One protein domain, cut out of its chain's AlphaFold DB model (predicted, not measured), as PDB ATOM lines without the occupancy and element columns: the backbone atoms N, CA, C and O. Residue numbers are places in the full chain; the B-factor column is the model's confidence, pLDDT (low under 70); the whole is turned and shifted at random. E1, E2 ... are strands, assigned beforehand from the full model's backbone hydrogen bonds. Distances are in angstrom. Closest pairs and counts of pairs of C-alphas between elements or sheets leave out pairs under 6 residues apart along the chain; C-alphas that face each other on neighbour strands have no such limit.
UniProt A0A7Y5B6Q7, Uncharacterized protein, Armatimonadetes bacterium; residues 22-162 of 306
ATOM      1  N   THR A  22      -1.848   7.636   0.952       85.44
ATOM      2  CA  THR A  22      -2.168   7.129  -0.390       85.44
ATOM      3  C   THR A  22      -1.236   5.979  -0.745       85.44
ATOM      4  O   THR A  22      -0.017   6.094  -0.600       85.44
ATOM      5  N   VAL A  23      -1.782   4.860  -1.235       87.75
ATOM      6  CA  VAL A  23      -0.970   3.747  -1.736       87.75
ATOM      7  C   VAL A  23      -1.234   3.466  -3.191       87.75
ATOM      8  O   VAL A  23      -2.326   3.103  -3.598       87.75
ATOM      9  N   GLN A  24      -0.176   3.586  -3.971       93.00
ATOM     10  CA  GLN A  24      -0.140   3.195  -5.363       93.00
ATOM     11  C   GLN A  24       0.509   1.818  -5.457       93.00
ATOM     12  O   GLN A  24       1.522   1.563  -4.800       93.00
ATOM     13  N   PHE A  25      -0.056   0.923  -6.257       94.56
ATOM     14  CA  PHE A  25       0.458  -0.434  -6.398       94.56
ATOM     15  C   PHE A  25       0.428  -0.908  -7.848       94.56
ATOM     16  O   PHE A  25      -0.374  -0.452  -8.662       94.56
ATOM     17  N   ALA A  26       1.323  -1.847  -8.139       96.06
ATOM     18  CA  ALA A  26       1.346  -2.617  -9.368       96.06
ATOM     19  C   ALA A  26       1.705  -4.061  -9.014       96.06
ATOM     20  O   ALA A  26       2.764  -4.315  -8.433       96.06
ATOM     21  N   THR A  27       0.823  -5.002  -9.321       96.19
ATOM     22  CA  THR A  27       1.028  -6.429  -9.048       96.19
ATOM     23  C   THR A  27       0.664  -7.236 -10.273       96.19
ATOM     24  O   THR A  27      -0.344  -6.942 -10.903       96.19
ATOM     25  N   GLY A  28       1.417  -8.276 -10.582       94.88
ATOM     26  CA  GLY A  28       1.051  -9.175 -11.661       94.88
ATOM     27  C   GLY A  28       2.030 -10.320 -11.803       94.88
ATOM     28  O   GLY A  28       3.186 -10.230 -11.396       94.88
ATOM     29  N   GLU A  29       1.560 -11.397 -12.398       96.00
ATOM     30  CA  GLU A  29       2.372 -12.559 -12.729       96.00
ATOM     31  C   GLU A  29       1.791 -13.189 -13.985       96.00
ATOM     32  O   GLU A  29       0.567 -13.239 -14.143       96.00
ATOM     33  N   GLY A  30       2.652 -13.641 -14.893       95.88
ATOM     34  CA  GLY A  30       2.171 -14.202 -16.140       95.88
ATOM     35  C   GLY A  30       3.213 -14.362 -17.234       95.88
ATOM     36  O   GLY A  30       4.420 -14.280 -17.020       95.88
ATOM     37  N   MET A  31       2.714 -14.579 -18.447       96.62
ATOM     38  CA  MET A  31       3.491 -14.710 -19.676       96.62
ATOM     39  C   MET A  31       3.201 -13.529 -20.593       96.62
ATOM     40  O   MET A  31       2.074 -13.389 -21.065       96.62
ATOM     41  N   ALA A  32       4.213 -12.730 -20.914       96.81
ATOM     42  CA  ALA A  32       4.112 -11.663 -21.903       96.81
ATOM     43  C   ALA A  32       4.728 -12.097 -23.241       96.81
ATOM     44  O   ALA A  32       5.746 -12.794 -23.266       96.81
ATOM     45  N   ARG A  33       4.133 -11.673 -24.361       96.38
ATOM     46  CA  ARG A  33       4.620 -11.957 -25.718       96.38
ATOM     47  C   ARG A  33       4.735 -10.678 -26.539       96.38
ATOM     48  O   ARG A  33       3.795  -9.894 -26.598       96.38
ATOM     49  N   GLY A  34       5.879 -10.499 -27.193       95.31
ATOM     50  CA  GLY A  34       6.205  -9.351 -28.032       95.31
ATOM     51  C   GLY A  34       6.991  -9.785 -29.263       95.31
ATOM     52  O   GLY A  34       8.140 -10.205 -29.142       95.31
ATOM     53  N   GLY A  35       6.373  -9.710 -30.444       92.62
ATOM     54  CA  GLY A  35       6.964 -10.240 -31.675       92.62
ATOM     55  C   GLY A  35       7.238 -11.747 -31.584       92.62
ATOM     56  O   GLY A  35       6.345 -12.545 -31.281       92.62
ATOM     57  N   ASP A  36       8.487 -12.132 -31.833       90.94
ATOM     58  CA  ASP A  36       9.005 -13.499 -31.715       90.94
ATOM     59  C   ASP A  36       9.451 -13.865 -30.287       90.94
ATOM     60  O   ASP A  36       9.775 -15.022 -30.014       90.94
ATOM     61  N   ARG A  37       9.432 -12.906 -29.353       92.62
ATOM     62  CA  ARG A  37       9.870 -13.095 -27.966       92.62
ATOM     63  C   ARG A  37       8.690 -13.371 -27.048       92.62
ATOM     64  O   ARG A  37       7.638 -12.739 -27.142       92.62
ATOM     65  N   ALA A  38       8.892 -14.273 -26.098       94.94
ATOM     66  CA  ALA A  38       7.982 -14.492 -24.985       94.94
ATOM     67  C   ALA A  38       8.785 -14.656 -23.693       94.94
ATOM     68  O   ALA A  38       9.892 -15.200 -23.701       94.94
ATOM     69  N   GLY A  39       8.223 -14.190 -22.586       95.75
ATOM     70  CA  GLY A  39       8.861 -14.302 -21.285       95.75
ATOM     71  C   GLY A  39       7.857 -14.369 -20.153       95.75
ATOM     72  O   GLY A  39       6.758 -13.823 -20.240       95.75
ATOM     73  N   HIS A  40       8.261 -15.052 -19.091       97.38
ATOM     74  CA  HIS A  40       7.557 -15.036 -17.822       97.38
ATOM     75  C   HIS A  40       7.902 -13.750 -17.072       97.38
ATOM     76  O   HIS A  40       9.073 -13.366 -17.025       97.38
ATOM     77  N   PHE A  41       6.921 -13.106 -16.451       98.06
ATOM     78  CA  PHE A  41       7.132 -11.953 -15.585       98.06
ATOM     79  C   PHE A  41       6.518 -12.181 -14.207       98.06
ATOM     80  O   PHE A  41       5.495 -12.845 -14.069       98.06
ATOM     81  N   ALA A  42       7.142 -11.584 -13.197       97.75
ATOM     82  CA  ALA A  42       6.585 -11.429 -11.862       97.75
ATOM     83  C   ALA A  42       6.829  -9.990 -11.399       97.75
ATOM     84  O   ALA A  42       7.955  -9.488 -11.458       97.75
ATOM     85  N   LEU A  43       5.765  -9.328 -10.964       97.25
ATOM     86  CA  LEU A  43       5.725  -7.922 -10.608       97.25
ATOM     87  C   LEU A  43       5.020  -7.746  -9.262       97.25
ATOM     88  O   LEU A  43       3.873  -8.152  -9.091       97.25
ATOM     89  N   GLY A  44       5.674  -7.059  -8.331       95.06
ATOM     90  CA  GLY A  44       5.036  -6.580  -7.113       95.06
ATOM     91  C   GLY A  44       5.719  -5.317  -6.627       95.06
ATOM     92  O   GLY A  44       6.821  -5.391  -6.094       95.06
ATOM     93  N   ALA A  45       5.071  -4.168  -6.794       96.81
ATOM     94  CA  ALA A  45       5.588  -2.862  -6.410       96.81
ATOM     95  C   ALA A  45       4.534  -2.041  -5.664       96.81
ATOM     96  O   ALA A  45       3.339  -2.114  -5.964       96.81
ATOM     97  N   ARG A  46       4.991  -1.243  -4.694       95.31
ATOM     98  CA  ARG A  46       4.152  -0.300  -3.952       95.31
ATOM     99  C   ARG A  46       4.874   1.018  -3.703       95.31
ATOM    100  O   ARG A  46       6.060   1.028  -3.371       95.31
ATOM    101  N   ARG A  47       4.117   2.108  -3.770       94.38
ATOM    102  CA  ARG A  47       4.492   3.440  -3.298       94.38
ATOM    103  C   ARG A  47       3.477   3.874  -2.254       94.38
ATOM    104  O   ARG A  47       2.285   3.916  -2.535       94.38
ATOM    105  N   VAL A  48       3.965   4.167  -1.059       92.00
ATOM    106  CA  VAL A  48       3.181   4.662   0.069       92.00
ATOM    107  C   VAL A  48       3.565   6.110   0.304       92.00
ATOM    108  O   VAL A  48       4.743   6.387   0.487       92.00
ATOM    109  N   ASP A  49       2.586   7.001   0.268       90.31
ATOM    110  CA  ASP A  49       2.734   8.422   0.571       90.31
ATOM    111  C   ASP A  49       1.897   8.722   1.813       90.31
ATOM    112  O   ASP A  49       0.678   8.579   1.761       90.31
ATOM    113  N   CYS A  50       2.544   9.027   2.937       84.06
ATOM    114  CA  CYS A  50       1.907   9.315   4.223       84.06
ATOM    115  C   CYS A  50       2.521  10.591   4.791       84.06
ATOM    116  O   CYS A  50       3.715  10.597   5.076       84.06
ATOM    117  N   ASP A  51       1.735  11.650   4.983       84.44
ATOM    118  CA  ASP A  51       2.212  12.924   5.550       84.44
ATOM    119  C   ASP A  51       3.461  13.494   4.848       84.44
ATOM    120  O   ASP A  51       4.349  14.069   5.477       84.44
ATOM    121  N   GLY A  52       3.561  13.306   3.527       84.38
ATOM    122  CA  GLY A  52       4.720  13.721   2.736       84.38
ATOM    123  C   GLY A  52       5.941  12.799   2.851       84.38
ATOM    124  O   GLY A  52       6.929  13.013   2.145       84.38
ATOM    125  N   GLU A  53       5.897  11.747   3.677       88.56
ATOM    126  CA  GLU A  53       6.870  10.659   3.624       88.56
ATOM    127  C   GLU A  53       6.513   9.669   2.514       88.56
ATOM    128  O   GLU A  53       5.496   8.971   2.566       88.56
ATOM    129  N   VAL A  54       7.415   9.535   1.542       93.88
ATOM    130  CA  VAL A  54       7.279   8.567   0.454       93.88
ATOM    131  C   VAL A  54       8.146   7.337   0.724       93.88
ATOM    132  O   VAL A  54       9.370   7.422   0.817       93.88
ATOM    133  N   ARG A  55       7.515   6.161   0.790       94.38
ATOM    134  CA  ARG A  55       8.176   4.853   0.900       94.38
ATOM    135  C   ARG A  55       7.859   4.014  -0.328       94.38
ATOM    136  O   ARG A  55       6.703   3.683  -0.584       94.38
ATOM    137  N   ILE A  56       8.890   3.639  -1.076       95.62
ATOM    138  CA  ILE A  56       8.771   2.815  -2.284       95.62
ATOM    139  C   ILE A  56       9.448   1.473  -2.022       95.62
ATOM    140  O   ILE A  56      10.479   1.407  -1.355       95.62
ATOM    141  N   GLY A  57       8.857   0.394  -2.524       92.81
ATOM    142  CA  GLY A  57       9.489  -0.915  -2.484       92.81
ATOM    143  C   GLY A  57       8.814  -1.923  -3.396       92.81
ATOM    144  O   GLY A  57       7.815  -1.628  -4.056       92.81
ATOM    145  N   GLY A  58       9.365  -3.132  -3.396       94.62
ATOM    146  CA  GLY A  58       8.932  -4.219  -4.261       94.62
ATOM    147  C   GLY A  58      10.008  -4.634  -5.253       94.62
ATOM    148  O   GLY A  58      11.141  -4.157  -5.183       94.62
ATOM    149  N   SER A  59       9.651  -5.527  -6.165       97.69
ATOM    150  CA  SER A  59      10.567  -6.125  -7.125       97.69
ATOM    151  C   SER A  59       9.881  -6.409  -8.457       97.69
ATOM    152  O   SER A  59       8.652  -6.430  -8.582       97.69
ATOM    153  N   PHE A  60      10.710  -6.623  -9.471       98.38
ATOM    154  CA  PHE A  60      10.284  -7.088 -10.777       98.38
ATOM    155  C   PHE A  60      11.284  -8.109 -11.314       98.38
ATOM    156  O   PHE A  60      12.499  -7.938 -11.178       98.38
ATOM    157  N   ARG A  61      10.774  -9.167 -11.940       98.25
ATOM    158  CA  ARG A  61      11.575 -10.177 -12.629       98.25
ATOM    159  C   ARG A  61      10.977 -10.483 -13.991       98.25
ATOM    160  O   ARG A  61       9.762 -10.618 -14.112       98.25
ATOM    161  N   PHE A  62      11.839 -10.654 -14.986       98.00
ATOM    162  CA  PHE A  62      11.453 -11.077 -16.323       98.00
ATOM    163  C   PHE A  62      12.423 -12.115 -16.876       98.00
ATOM    164  O   PHE A  62      13.622 -11.859 -16.970       98.00
ATOM    165  N   THR A  63      11.895 -13.265 -17.283       97.06
ATOM    166  CA  THR A  63      12.682 -14.400 -17.762       97.06
ATOM    167  C   THR A  63      12.225 -14.797 -19.158       97.06
ATOM    168  O   THR A  63      11.093 -15.241 -19.338       97.06
ATOM    169  N   MET A  64      13.113 -14.698 -20.147       94.62
ATOM    170  CA  MET A  64      12.882 -15.209 -21.499       94.62
ATOM    171  C   MET A  64      13.652 -16.506 -21.716       94.62
ATOM    172  O   MET A  64      14.863 -16.585 -21.479       94.62
ATOM    173  N   ALA A  65      12.954 -17.517 -22.222       84.12
ATOM    174  CA  ALA A  65      13.572 -18.748 -22.687       84.12
ATOM    175  C   ALA A  65      13.805 -18.675 -24.200       84.12
ATOM    176  O   ALA A  65      12.900 -18.342 -24.961       84.12
ATOM    177  N   THR A  66      15.008 -19.032 -24.637       73.12
ATOM    178  CA  THR A  66      15.345 -19.259 -26.045       73.12
ATOM    179  C   THR A  66      15.685 -20.736 -26.186       73.12
ATOM    180  O   THR A  66      16.663 -21.194 -25.593       73.12
ATOM    181  N   SER A  67      14.872 -21.494 -26.932       63.34
ATOM    182  CA  SER A  67      15.130 -22.910 -27.258       63.34
ATOM    183  C   SER A  67      15.522 -23.772 -26.040       63.34
ATOM    184  O   SER A  67      16.665 -24.203 -25.913       63.34
ATOM    185  N   ASN A  68      14.565 -24.008 -25.132       64.00
ATOM    186  CA  ASN A  68      14.683 -24.832 -23.912       64.00
ATOM    187  C   ASN A  68      15.723 -24.387 -22.863       64.00
ATOM    188  O   ASN A  68      15.888 -25.061 -21.848       64.00
ATOM    189  N   VAL A  69      16.387 -23.245 -23.052       69.25
ATOM    190  CA  VAL A  69      17.313 -22.669 -22.071       69.25
ATOM    191  C   VAL A  69      16.880 -21.240 -21.749       69.25
ATOM    192  O   VAL A  69      16.426 -20.508 -22.627       69.25
ATOM    193  N   ILE A  70      17.009 -20.821 -20.487       69.94
ATOM    194  CA  ILE A  70      16.840 -19.411 -20.110       69.94
ATOM    195  C   ILE A  70      17.925 -18.600 -20.830       69.94
ATOM    196  O   ILE A  70      19.110 -18.735 -20.514       69.94
ATOM    197  N   GLY A  71      17.510 -17.794 -21.809       86.00
ATOM    198  CA  GLY A  71      18.394 -16.935 -22.597       86.00
ATOM    199  C   GLY A  71      18.622 -15.582 -21.926       86.00
ATOM    200  O   GLY A  71      19.704 -15.003 -22.024       86.00
ATOM    201  N   THR A  72      17.623 -15.086 -21.193       92.94
ATOM    202  CA  THR A  72      17.668 -13.774 -20.539       92.94
ATOM    203  C   THR A  72      16.893 -13.817 -19.222       92.94
ATOM    204  O   THR A  72      15.735 -14.225 -19.214       92.94
ATOM    205  N   ASP A  73      17.512 -13.393 -18.121       96.38
ATOM    206  CA  ASP A  73      16.872 -13.220 -16.808       96.38
ATOM    207  C   ASP A  73      17.203 -11.822 -16.280       96.38
ATOM    208  O   ASP A  73      18.354 -11.511 -15.978       96.38
ATOM    209  N   LEU A  74      16.193 -10.964 -16.227       97.69
ATOM    210  CA  LEU A  74      16.283  -9.593 -15.750       97.69
ATOM    211  C   LEU A  74      15.664  -9.503 -14.359       97.69
ATOM    212  O   LEU A  74      14.504  -9.865 -14.165       97.69
ATOM    213  N   VAL A  75      16.417  -8.954 -13.411       98.19
ATOM    214  CA  VAL A  75      15.994  -8.800 -12.019       98.19
ATOM    215  C   VAL A  75      16.151  -7.346 -11.588       98.19
ATOM    216  O   VAL A  75      17.260  -6.815 -11.551       98.19
ATOM    217  N   LEU A  76      15.041  -6.720 -11.213       98.19
ATOM    218  CA  LEU A  76      14.971  -5.462 -10.472       98.19
ATOM    219  C   LEU A  76      14.625  -5.818  -9.014       98.19
ATOM    220  O   LEU A  76      13.448  -5.974  -8.684       98.19
ATOM    221  N   PRO A  77      15.629  -6.022  -8.140       96.12
ATOM    222  CA  PRO A  77      15.406  -6.557  -6.797       96.12
ATOM    223  C   PRO A  77      14.722  -5.557  -5.860       96.12
ATOM    224  O   PRO A  77      14.044  -5.970  -4.923       96.12
ATOM    225  N   ALA A  78      14.906  -4.259  -6.109       96.81
ATOM    226  CA  ALA A  78      14.310  -3.182  -5.338       96.81
ATOM    227  C   ALA A  78      13.830  -2.073  -6.276       96.81
ATOM    228  O   ALA A  78      14.630  -1.395  -6.925       96.81
ATOM    229  N   VAL A  79      12.516  -1.867  -6.330       98.00
ATOM    230  CA  VAL A  79      11.924  -0.694  -6.978       98.00
ATOM    231  C   VAL A  79      12.246   0.535  -6.128       98.00
ATOM    232  O   VAL A  79      11.904   0.581  -4.949       98.00
ATOM    233  N   GLN A  80      12.910   1.525  -6.725       98.06
ATOM    234  CA  GLN A  80      13.292   2.779  -6.058       98.06
ATOM    235  C   GLN A  80      12.490   3.979  -6.563       98.06
ATOM    236  O   GLN A  80      12.378   4.990  -5.878       98.06
ATOM    237  N   ARG A  81      11.933   3.876  -7.771       97.69
ATOM    238  CA  ARG A  81      11.079   4.888  -8.388       97.69
ATOM    239  C   ARG A  81       9.789   4.230  -8.829       97.69
ATOM    240  O   ARG A  81       9.830   3.168  -9.446       97.69
ATOM    241  N   MET A  82       8.674   4.867  -8.505       97.69
ATOM    242  CA  MET A  82       7.352   4.421  -8.909       97.69
ATOM    243  C   MET A  82       6.427   5.620  -9.092       97.69
ATOM    244  O   MET A  82       6.350   6.496  -8.223       97.69
ATOM    245  N   SER A  83       5.697   5.622 -10.196       96.88
ATOM    246  CA  SER A  83       4.557   6.502 -10.431       96.88
ATOM    247  C   SER A  83       3.409   5.681 -10.986       96.88
ATOM    248  O   SER A  83       3.608   4.835 -11.855       96.88
ATOM    249  N   VAL A  84       2.210   5.928 -10.471       95.25
ATOM    250  CA  VAL A  84       0.978   5.363 -11.016       95.25
ATOM    251  C   VAL A  84       0.109   6.497 -11.526       95.25
ATOM    252  O   VAL A  84      -0.124   7.475 -10.813       95.25
ATOM    253  N   HIS A  85      -0.359   6.347 -12.757       95.12
ATOM    254  CA  HIS A  85      -1.344   7.217 -13.373       95.12
ATOM    255  C   HIS A  85      -2.447   6.342 -13.962       95.12
ATOM    256  O   HIS A  85      -2.192   5.531 -14.852       95.12
ATOM    257  N   GLU A  86      -3.658   6.478 -13.419       91.75
ATOM    258  CA  GLU A  86      -4.805   5.633 -13.761       91.75
ATOM    259  C   GLU A  86      -4.464   4.137 -13.633       91.75
ATOM    260  O   GLU A  86      -4.249   3.644 -12.524       91.75
ATOM    261  N   ARG A  87      -4.388   3.427 -14.763       94.44
ATOM    262  CA  ARG A  87      -4.078   1.994 -14.852       94.44
ATOM    263  C   ARG A  87      -2.665   1.709 -15.362       94.44
ATOM    264  O   ARG A  87      -2.352   0.579 -15.720       94.44
ATOM    265  N   THR A  88      -1.809   2.726 -15.398       97.38
ATOM    266  CA  THR A  88      -0.413   2.614 -15.824       97.38
ATOM    267  C   THR A  88       0.516   2.807 -14.637       97.38
ATOM    268  O   THR A  88       0.419   3.798 -13.914       97.38
ATOM    269  N   ALA A  89       1.433   1.864 -14.444       97.94
ATOM    270  CA  ALA A  89       2.499   1.948 -13.462       97.94
ATOM    271  C   ALA A  89       3.856   2.014 -14.161       97.94
ATOM    272  O   ALA A  89       4.202   1.134 -14.949       97.94
ATOM    273  N   GLU A  90       4.647   3.025 -13.816       98.50
ATOM    274  CA  GLU A  90       6.046   3.137 -14.210       98.50
ATOM    275  C   GLU A  90       6.931   2.845 -13.004       98.50
ATOM    276  O   GLU A  90       6.755   3.432 -11.936       98.50
ATOM    277  N   LEU A  91       7.884   1.934 -13.169       98.00
ATOM    278  CA  LEU A  91       8.765   1.439 -12.119       98.00
ATOM    279  C   LEU A  91      10.214   1.584 -12.561       98.00
ATOM    280  O   LEU A  91      10.533   1.407 -13.737       98.00
ATOM    281  N   GLY A  92      11.123   1.806 -11.618       98.25
ATOM    282  CA  GLY A  92      12.536   1.694 -11.937       98.25
ATOM    283  C   GLY A  92      13.483   1.660 -10.754       98.25
ATOM    284  O   GLY A  92      13.130   1.977  -9.617       98.25
ATOM    285  N   GLY A  93      14.721   1.286 -11.056       98.19
ATOM    286  CA  GLY A  93      15.812   1.190 -10.091       98.19
ATOM    287  C   GLY A  93      17.015   0.413 -10.641       98.19
ATOM    288  O   GLY A  93      17.015   0.033 -11.818       98.19
ATOM    289  N   PRO A  94      18.040   0.188  -9.802       98.25
ATOM    290  CA  PRO A  94      19.180  -0.664 -10.114       98.25
ATOM    291  C   PRO A  94      18.733  -2.098 -10.385       98.25
ATOM    292  O   PRO A  94      17.921  -2.655  -9.649       98.25
ATOM    293  N   ALA A  95      19.272  -2.702 -11.434       98.38
ATOM    294  CA  ALA A  95      18.884  -4.026 -11.889       98.38
ATOM    295  C   ALA A  95      20.091  -4.833 -12.365       98.38
ATOM    296  O   ALA A  95      21.166  -4.299 -12.648       98.38
ATOM    297  N   ILE A  96      19.883  -6.140 -12.466       98.00
ATOM    298  CA  ILE A  96      20.864  -7.105 -12.947       98.00
ATOM    299  C   ILE A  96      20.251  -7.839 -14.131       98.00
ATOM    300  O   ILE A  96      19.144  -8.369 -14.031       98.00
ATOM    301  N   LEU A  97      20.987  -7.892 -15.233       97.50
ATOM    302  CA  LEU A  97      20.649  -8.682 -16.402       97.50
ATOM    303  C   LEU A  97      21.610  -9.866 -16.516       97.50
ATOM    304  O   LEU A  97      22.821  -9.689 -16.656       97.50
ATOM    305  N   HIS A  98      21.067 -11.078 -16.476       95.88
ATOM    306  CA  HIS A  98      21.779 -12.295 -16.831       95.88
ATOM    307  C   HIS A  98      21.480 -12.652 -18.284       95.88
ATOM    308  O   HIS A  98      20.329 -12.901 -18.643       95.88
ATOM    309  N   VAL A  99      22.518 -12.699 -19.113       93.06
ATOM    310  CA  VAL A  99      22.419 -13.110 -20.519       93.06
ATOM    311  C   VAL A  99      23.194 -14.401 -20.701       93.06
ATOM    312  O   VAL A  99      24.345 -14.494 -20.266       93.06
ATOM    313  N   ARG A 100      22.576 -15.402 -21.330       89.56
ATOM    314  CA  ARG A 100      23.245 -16.656 -21.673       89.56
ATOM    315  C   ARG A 100      23.511 -16.720 -23.173       89.56
ATOM    316  O   ARG A 100      22.583 -16.845 -23.962       89.56
ATOM    317  N   GLU A 101      24.785 -16.716 -23.551       85.06
ATOM    318  CA  GLU A 101      25.251 -16.808 -24.940       85.06
ATOM    319  C   GLU A 101      26.324 -17.896 -25.038       85.06
ATOM    320  O   GLU A 101      27.292 -17.888 -24.276       85.06
ATOM    321  N   GLY A 102      26.149 -18.871 -25.936       84.19
ATOM    322  CA  GLY A 102      27.141 -19.939 -26.138       84.19
ATOM    323  C   GLY A 102      27.449 -20.767 -24.881       84.19
ATOM    324  O   GLY A 102      28.574 -21.217 -24.700       84.19
ATOM    325  N   GLY A 103      26.475 -20.922 -23.974       85.00
ATOM    326  CA  GLY A 103      26.646 -21.637 -22.701       85.00
ATOM    327  C   GLY A 103      27.271 -20.814 -21.568       85.00
ATOM    328  O   GLY A 103      27.255 -21.263 -20.423       85.00
ATOM    329  N   ILE A 104      27.748 -19.597 -21.842       88.81
ATOM    330  CA  ILE A 104      28.314 -18.686 -20.842       88.81
ATOM    331  C   ILE A 104      27.204 -17.785 -20.300       88.81
ATOM    332  O   ILE A 104      26.463 -17.182 -21.073       88.81
ATOM    333  N   VAL A 105      27.099 -17.671 -18.973       91.44
ATOM    334  CA  VAL A 105      26.203 -16.711 -18.311       91.44
ATOM    335  C   VAL A 105      26.992 -15.452 -17.973       91.44
ATOM    336  O   VAL A 105      27.949 -15.500 -17.203       91.44
ATOM    337  N   ARG A 106      26.579 -14.319 -18.536       93.81
ATOM    338  CA  ARG A 106      27.123 -12.995 -18.227       93.81
ATOM    339  C   ARG A 106      26.183 -12.263 -17.286       93.81
ATOM    340  O   ARG A 106      24.984 -12.212 -17.541       93.81
ATOM    341  N   ARG A 107      26.736 -11.674 -16.226       96.00
ATOM    342  CA  ARG A 107      26.025 -10.791 -15.296       96.00
ATOM    343  C   ARG A 107      26.353  -9.340 -15.629       96.00
ATOM    344  O   ARG A 107      27.514  -8.953 -15.561       96.00
ATOM    345  N   ILE A 108      25.337  -8.558 -15.978       97.00
ATOM    346  CA  ILE A 108      25.460  -7.157 -16.389       97.00
ATOM    347  C   ILE A 108      24.663  -6.303 -15.402       97.00
ATOM    348  O   ILE A 108      23.459  -6.489 -15.241       97.00
ATOM    349  N   GLU A 109      25.331  -5.372 -14.730       97.94
ATOM    350  CA  GLU A 109      24.680  -4.410 -13.836       97.94
ATOM    351  C   GLU A 109      24.201  -3.188 -14.621       97.94
ATOM    352  O   GLU A 109      24.825  -2.775 -15.603       97.94
ATOM    353  N   GLY A 110      23.086  -2.597 -14.199       97.94
ATOM    354  CA  GLY A 110      22.513  -1.437 -14.867       97.94
ATOM    355  C   GLY A 110      21.272  -0.902 -14.173       97.94
ATOM    356  O   GLY A 110      21.055  -1.122 -12.984       97.94
ATOM    357  N   HIS A 111      20.445  -0.196 -14.935       98.25
ATOM    358  CA  HIS A 111      19.170   0.346 -14.482       98.25
ATOM    359  C   HIS A 111      18.043  -0.210 -15.339       98.25
ATOM    360  O   HIS A 111      18.162  -0.281 -16.561       98.25
ATOM    361  N   CYS A 112      16.937  -0.573 -14.697       98.31
ATOM    362  CA  CYS A 112      15.730  -1.037 -15.366       98.31
ATOM    363  C   CYS A 112      14.606  -0.015 -15.192       98.31
ATOM    364  O   CYS A 112      14.399   0.504 -14.093       98.31
ATOM    365  N   GLY A 113      13.882   0.244 -16.277       98.44
ATOM    366  CA  GLY A 113      12.564   0.862 -16.297       98.44
ATOM    367  C   GLY A 113      11.524  -0.155 -16.765       98.44
ATOM    368  O   GLY A 113      11.773  -0.890 -17.722       98.44
ATOM    369  N   VAL A 114      10.380  -0.209 -16.090       98.56
ATOM    370  CA  VAL A 114       9.247  -1.073 -16.440       98.56
ATOM    371  C   VAL A 114       7.994  -0.216 -16.522       98.56
ATOM    372  O   VAL A 114       7.734   0.560 -15.608       98.56
ATOM    373  N   VAL A 115       7.221  -0.371 -17.591       98.62
ATOM    374  CA  VAL A 115       5.878   0.195 -17.726       98.62
ATOM    375  C   VAL A 115       4.898  -0.967 -17.801       98.62
ATOM    376  O   VAL A 115       5.020  -1.822 -18.678       98.62
ATOM    377  N   ALA A 116       3.961  -1.009 -16.865       98.12
ATOM    378  CA  ALA A 116       2.914  -2.015 -16.781       98.12
ATOM    379  C   ALA A 116       1.554  -1.323 -16.910       98.12
ATOM    380  O   ALA A 116       1.288  -0.364 -16.185       98.12
ATOM    381  N   VAL A 117       0.715  -1.792 -17.831       97.69
ATOM    382  CA  VAL A 117      -0.618  -1.231 -18.081       97.69
ATOM    383  C   VAL A 117      -1.659  -2.312 -17.848       97.69
ATOM    384  O   VAL A 117      -1.635  -3.332 -18.536       97.69
ATOM    385  N   ASP A 118      -2.558  -2.062 -16.903       96.06
ATOM    386  CA  ASP A 118      -3.756  -2.860 -16.659       96.06
ATOM    387  C   ASP A 118      -4.870  -2.388 -17.608       96.06
ATOM    388  O   ASP A 118      -5.403  -1.284 -17.473       96.06
ATOM    389  N   ASN A 119      -5.214  -3.206 -18.597       93.62
ATOM    390  CA  ASN A 119      -6.195  -2.855 -19.622       93.62
ATOM    391  C   ASN A 119      -7.622  -3.297 -19.270       93.62
ATOM    392  O   ASN A 119      -8.552  -2.997 -20.023       93.62
ATOM    393  N   GLY A 120      -7.847  -3.962 -18.134       82.94
ATOM    394  CA  GLY A 120      -9.162  -4.505 -17.801       82.94
ATOM    395  C   GLY A 120      -9.127  -5.937 -17.295       82.94
ATOM    396  O   GLY A 120      -8.075  -6.543 -17.179       82.94
ATOM    397  N   PRO A 121     -10.308  -6.511 -17.009       75.06
ATOM    398  CA  PRO A 121     -10.414  -7.943 -16.777       75.06
ATOM    399  C   PRO A 121      -9.796  -8.712 -17.956       75.06
ATOM    400  O   PRO A 121     -10.047  -8.325 -19.107       75.06
ATOM    401  N   PRO A 122      -9.066  -9.815 -17.703       69.81
ATOM    402  CA  PRO A 122      -8.338 -10.543 -18.733       69.81
ATOM    403  C   PRO A 122      -9.317 -11.122 -19.756       69.81
ATOM    404  O   PRO A 122      -9.945 -12.162 -19.558       69.81
ATOM    405  N   THR A 123      -9.465 -10.414 -20.871       76.50
ATOM    406  CA  THR A 123     -10.274 -10.810 -22.024       76.50
ATOM    407  C   THR A 123      -9.408 -10.731 -23.271       76.50
ATOM    408  O   THR A 123      -8.434  -9.983 -23.318       76.50
ATOM    409  N   ALA A 124      -9.762 -11.477 -24.321       68.44
ATOM    410  CA  ALA A 124      -8.986 -11.471 -25.562       68.44
ATOM    411  C   ALA A 124      -8.848 -10.071 -26.197       68.44
ATOM    412  O   ALA A 124      -7.887  -9.845 -26.924       68.44
ATOM    413  N   ALA A 125      -9.780  -9.155 -25.903       75.94
ATOM    414  CA  ALA A 125      -9.806  -7.783 -26.409       75.94
ATOM    415  C   ALA A 125      -9.100  -6.755 -25.499       75.94
ATOM    416  O   ALA A 125      -8.863  -5.637 -25.938       75.94
ATOM    417  N   HIS A 126      -8.763  -7.117 -24.256       83.00
ATOM    418  CA  HIS A 126      -8.169  -6.215 -23.263       83.00
ATOM    419  C   HIS A 126      -7.016  -6.925 -22.555       83.00
ATOM    420  O   HIS A 126      -7.108  -7.276 -21.382       83.00
ATOM    421  N   ARG A 127      -5.950  -7.218 -23.302       90.94
ATOM    422  CA  ARG A 127      -4.738  -7.806 -22.726       90.94
ATOM    423  C   ARG A 127      -3.894  -6.711 -22.114       90.94
ATOM    424  O   ARG A 127      -3.638  -5.708 -22.776       90.94
ATOM    425  N   ASP A 128      -3.423  -6.920 -20.898       96.31
ATOM    426  CA  ASP A 128      -2.466  -6.019 -20.263       96.31
ATOM    427  C   ASP A 128      -1.192  -5.905 -21.091       96.31
ATOM    428  O   ASP A 128      -0.841  -6.811 -21.854       96.31
ATOM    429  N   THR A 129      -0.473  -4.798 -20.940       97.38
ATOM    430  CA  THR A 129       0.785  -4.597 -21.666       97.38
ATOM    431  C   THR A 129       1.946  -4.369 -20.720       97.38
ATOM    432  O   THR A 129       1.811  -3.783 -19.644       97.38
ATOM    433  N   LEU A 130       3.108  -4.864 -21.138       97.88
ATOM    434  CA  LEU A 130       4.354  -4.779 -20.399       97.88
ATOM    435  C   LEU A 130       5.452  -4.266 -21.333       97.88
ATOM    436  O   LEU A 130       5.732  -4.867 -22.374       97.88
ATOM    437  N   ALA A 131       6.101  -3.174 -20.942       98.31
ATOM    438  CA  ALA A 131       7.290  -2.650 -21.596       98.31
ATOM    439  C   ALA A 131       8.455  -2.598 -20.604       98.31
ATOM    440  O   ALA A 131       8.307  -2.161 -19.467       98.31
ATOM    441  N   ILE A 132       9.626  -3.040 -21.042       98.38
ATOM    442  CA  ILE A 132      10.836  -3.150 -20.234       98.38
ATOM    443  C   ILE A 132      11.970  -2.493 -21.007       98.38
ATOM    444  O   ILE A 132      12.165  -2.778 -22.191       98.38
ATOM    445  N   ARG A 133      12.747  -1.656 -20.323       98.31
ATOM    446  CA  ARG A 133      13.997  -1.098 -20.836       98.31
ATOM    447  C   ARG A 133      15.080  -1.220 -19.779       98.31
ATOM    448  O   ARG A 133      14.963  -0.646 -18.700       98.31
ATOM    449  N   PHE A 134      16.151  -1.927 -20.102       98.25
ATOM    450  CA  PHE A 134      17.344  -2.027 -19.274       98.25
ATOM    451  C   PHE A 134      18.526  -1.357 -19.974       98.25
ATOM    452  O   PHE A 134      18.778  -1.591 -21.155       98.25
ATOM    453  N   VAL A 135      19.258  -0.531 -19.230       97.81
ATOM    454  CA  VAL A 135      20.463   0.166 -19.688       97.81
ATOM    455  C   VAL A 135      21.615  -0.236 -18.776       97.81
ATOM    456  O   VAL A 135      21.548  -0.016 -17.565       97.81
ATOM    457  N   ALA A 136      22.656  -0.838 -19.348       97.31
ATOM    458  CA  ALA A 136      23.838  -1.253 -18.603       97.31
ATOM    459  C   ALA A 136      24.576  -0.045 -18.002       97.31
ATOM    460  O   ALA A 136      24.599   1.037 -18.585       97.31
ATOM    461  N   ALA A 137      25.205  -0.237 -16.840       95.88
ATOM    462  CA  ALA A 137      26.017   0.795 -16.192       95.88
ATOM    463  C   ALA A 137      27.274   1.144 -17.012       95.88
ATOM    464  O   ALA A 137      27.763   2.268 -16.955       95.88
ATOM    465  N   ASN A 138      27.768   0.186 -17.800       92.25
ATOM    466  CA  ASN A 138      28.829   0.381 -18.779       92.25
ATOM    467  C   ASN A 138      28.227   0.434 -20.193       92.25
ATOM    468  O   ASN A 138      27.462  -0.451 -20.579       92.25
ATOM    469  N   THR A 139      28.609   1.438 -20.984       82.94
ATOM    470  CA  THR A 139      28.111   1.682 -22.349       82.94
ATOM    471  C   THR A 139      28.559   0.637 -23.376       82.94
ATOM    472  O   THR A 139      28.181   0.725 -24.540       82.94
ATOM    473  N   THR A 140      29.359  -0.356 -22.982       89.06
ATOM    474  CA  THR A 140      29.799  -1.456 -23.856       89.06
ATOM    475  C   THR A 140      28.700  -2.465 -24.182       89.06
ATOM    476  O   THR A 140      28.881  -3.279 -25.086       89.06
ATOM    477  N   HIS A 141      27.579  -2.449 -23.455       88.19
ATOM    478  CA  HIS A 141      26.448  -3.337 -23.714       88.19
ATOM    479  C   HIS A 141      25.271  -2.552 -24.302       88.19
ATOM    480  O   HIS A 141      24.890  -1.523 -23.735       88.19
ATOM    481  N   PRO A 142      24.665  -3.025 -25.409       90.38
ATOM    482  CA  PRO A 142      23.458  -2.406 -25.936       90.38
ATOM    483  C   PRO A 142      22.312  -2.517 -24.916       90.38
ATOM    484  O   PRO A 142      22.302  -3.440 -24.093       90.38
ATOM    485  N   PRO A 143      21.333  -1.596 -24.956       93.50
ATOM    486  CA  PRO A 143      20.168  -1.690 -24.094       93.50
ATOM    487  C   PRO A 143      19.370  -2.959 -24.404       93.50
ATOM    488  O   PRO A 143      19.257  -3.384 -25.555       93.50
ATOM    489  N   PHE A 144      18.781  -3.538 -23.363       95.31
ATOM    490  CA  PHE A 144      17.786  -4.590 -23.516       95.31
ATOM    491  C   PHE A 144      16.394  -3.962 -23.517       95.31
ATOM    492  O   PHE A 144      16.048  -3.213 -22.602       95.31
ATOM    493  N   GLU A 145      15.588  -4.290 -24.525       97.12
ATOM    494  CA  GLU A 145      14.212  -3.817 -24.645       97.12
ATOM    495  C   GLU A 145      13.251  -4.976 -24.921       97.12
ATOM    496  O   GLU A 145      13.528  -5.881 -25.720       97.12
ATOM    497  N   PHE A 146      12.096  -4.925 -24.262       97.12
ATOM    498  CA  PHE A 146      10.963  -5.812 -24.493       97.12
ATOM    499  C   PHE A 146       9.674  -4.992 -24.460       97.12
ATOM    500  O   PHE A 146       9.504  -4.131 -23.600       97.12
ATOM    501  N   ARG A 147       8.757  -5.263 -25.388       98.06
ATOM    502  CA  ARG A 147       7.390  -4.735 -25.379       98.06
ATOM    503  C   ARG A 147       6.455  -5.843 -25.818       98.06
ATOM    504  O   ARG A 147       6.690  -6.431 -26.871       98.06
ATOM    505  N   GLY A 148       5.424  -6.123 -25.034       96.81
ATOM    506  CA  GLY A 148       4.497  -7.200 -25.344       96.81
ATOM    507  C   GLY A 148       3.192  -7.137 -24.570       96.81
ATOM    508  O   GLY A 148       3.044  -6.372 -23.618       96.81
ATOM    509  N   GLU A 149       2.261  -7.980 -24.991       97.00
ATOM    510  CA  GLU A 149       0.969  -8.189 -24.344       97.00
ATOM    511  C   GLU A 149       1.040  -9.379 -23.388       97.00
ATOM    512  O   GLU A 149       1.713 -10.378 -23.666       97.00
ATOM    513  N   VAL A 150       0.304  -9.312 -22.284       96.06
ATOM    514  CA  VAL A 150       0.113 -10.429 -21.362       96.06
ATOM    515  C   VAL A 150      -0.820 -11.447 -22.014       96.06
ATOM    516  O   VAL A 150      -1.960 -11.172 -22.377       96.06
ATOM    517  N   THR A 151      -0.297 -12.649 -22.222       94.31
ATOM    518  CA  THR A 151      -0.998 -13.761 -22.875       94.31
ATOM    519  C   THR A 151      -1.597 -14.756 -21.892       94.31
ATOM    520  O   THR A 151      -2.561 -15.429 -22.240       94.31
ATOM    521  N   HIS A 152      -1.021 -14.844 -20.694       93.06
ATOM    522  CA  HIS A 152      -1.487 -15.643 -19.564       93.06
ATOM    523  C   HIS A 152      -1.153 -14.872 -18.290       93.06
ATOM    524  O   HIS A 152      -0.053 -14.330 -18.216       93.06
ATOM    525  N   GLY A 153      -2.046 -14.855 -17.303       92.06
ATOM    526  CA  GLY A 153      -1.887 -14.025 -16.104       92.06
ATOM    527  C   GLY A 153      -2.631 -12.691 -16.194       92.06
ATOM    528  O   GLY A 153      -3.474 -12.523 -17.073       92.06
ATOM    529  N   ASP A 154      -2.337 -11.790 -15.259       93.50
ATOM    530  CA  ASP A 154      -3.028 -10.504 -15.059       93.50
ATOM    531  C   ASP A 154      -2.040  -9.485 -14.471       93.50
ATOM    532  O   ASP A 154      -1.155  -9.848 -13.683       93.50
ATOM    533  N   ILE A 155      -2.190  -8.217 -14.834       95.12
ATOM    534  CA  ILE A 155      -1.533  -7.067 -14.219       95.12
ATOM    535  C   ILE A 155      -2.626  -6.207 -13.606       95.12
ATOM    536  O   ILE A 155      -3.546  -5.760 -14.272       95.12
ATOM    537  N   ARG A 156      -2.475  -5.893 -12.324       92.94
ATOM    538  CA  ARG A 156      -3.326  -4.936 -11.627       92.94
ATOM    539  C   ARG A 156      -2.524  -3.723 -11.242       92.94
ATOM    540  O   ARG A 156      -1.532  -3.834 -10.518       92.94
ATOM    541  N   VAL A 157      -3.003  -2.573 -11.686       93.94
ATOM    542  CA  VAL A 157      -2.474  -1.267 -11.314       93.94
ATOM    543  C   VAL A 157      -3.591  -0.484 -10.656       93.94
ATOM    544  O   VAL A 157      -4.720  -0.461 -11.140       93.94
ATOM    545  N   GLY A 158      -3.287   0.166  -9.542       90.12
ATOM    546  CA  GLY A 158      -4.288   0.985  -8.891       90.12
ATOM    547  C   GLY A 158      -3.736   1.889  -7.814       90.12
ATOM    548  O   GLY A 158      -2.579   1.803  -7.398       90.12
ATOM    549  N   THR A 159      -4.627   2.755  -7.351       87.50
ATOM    550  CA  THR A 159      -4.446   3.537  -6.135       87.50
ATOM    551  C   THR A 159      -5.473   3.051  -5.122       87.50
ATOM    552  O   THR A 159      -6.669   3.038  -5.400       87.50
ATOM    553  N   ALA A 160      -5.008   2.617  -3.960       74.94
ATOM    554  CA  ALA A 160      -5.830   2.299  -2.810       74.94
ATOM    555  C   ALA A 160      -5.590   3.354  -1.723       74.94
ATOM    556  O   ALA A 160      -4.448   3.636  -1.351       74.94
ATOM    557  N   ALA A 161      -6.671   3.905  -1.172       65.25
ATOM    558  CA  ALA A 161      -6.606   4.522   0.146       65.25
ATOM    559  C   ALA A 161      -6.325   3.391   1.142       65.25
ATOM    560  O   ALA A 161      -7.140   2.483   1.318       65.25
ATOM    561  N   ASN A 162      -5.132   3.383   1.731       55.75
ATOM    562  CA  ASN A 162      -4.661   2.231   2.503       55.75
ATOM    563  C   ASN A 162      -5.228   2.166   3.922       55.75
ATOM    564  O   ASN A 162      -4.910   1.239   4.667       55.75
TER     565      ASN A 162
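AT A GLANCE: This is residues 22 to 162 of the 306 residues of an uncharacterized protein of Armatimonadetes bacterium (UniProt A0A7Y5B6Q7). The domain is a flattened, closed barrel of eight antiparallel strands, squeezed into two walls partly face to face with their strands crossed. E1, E2, E3, E4 and the later part of E9 make one wall; E5, E8 and the neighbouring parts of E6 and E7 make the other, and sharp bends in E6, E7 and E9 take the sheet round from wall to wall. The printed part has 141 residues, with no named helix and nine named strands, E1 to E9 in order; E5 is paired onto the ring at E6. The class is all strand. The whole is compact, with a radius of gyration of the C-alphas of 15.3 A, yet flat, spanning 51 by 37 by 18 A.

HOW THE PARTS SIT: E1, residues 22 to 34, E2, residues 37 to 50, E3, residues 53 to 66, and E4, residues 69 to 76, form a meander, each strand the antiparallel neighbour of the one before. N 28 and O 43 are 2.9 A apart between E1 and E2, N 42 and O 61 2.9 A between E2 and E3, and N 62 and O 74 2.9 A between E3 and E4, within hydrogen-bond range. A second meander holds E5, residues 81 to 85, E6, residues 88 to 101, E7, residues 104 to 117, E8, residues 129 to 136, and E9, residues 144 to 161. Its pairs include N 83 and O 90 at 3.0 A, N 97 and O 108 at 2.8 A, N 113 and O 133 at 2.8 A, and N 132 and O 146 at 2.8 A. E6 is staggered, with E5 and E4 on one side of it and E7 on the other side; N 73 and O 98 of E4 and E6 are 2.9 A apart. E9 closes the barrel on E1, with N 27 and O 156 2.9 A apart. E9 bends by 97 degrees at residue 152, and E6 by 80 degrees at residue 94. The closest C-alphas of E2 and E5 are those of Arg 47 and Met 82, 6.4 A apart.

IN THESE COORDINATES: E1 begins at C-alpha 22, (-2.168, 7.129, -0.390), and is 33.3 A long. E2 measures 40.0 A, E3 43.0 A, E4 20.9 A and E5 13.6 A. E6 starts at C-alpha 88, (-0.413, 2.614, -15.824), and is 33.5 A long; E7 is 33.9 A and E8 23.5 A. E9, 35.2 A, ends at C-alpha 161, (-6.606, 4.522, 0.146).

THE WHOLE: The farthest C-alphas, those of Asp 51 and Gly 102, are 52.0 A apart. The printed part has no cut. The link from E7 to E8, 11 residues, is long. Mean pLDDT of the printed part is 92.1; residues 67 to 70, 122, 124, and 161 to 162 are under 70.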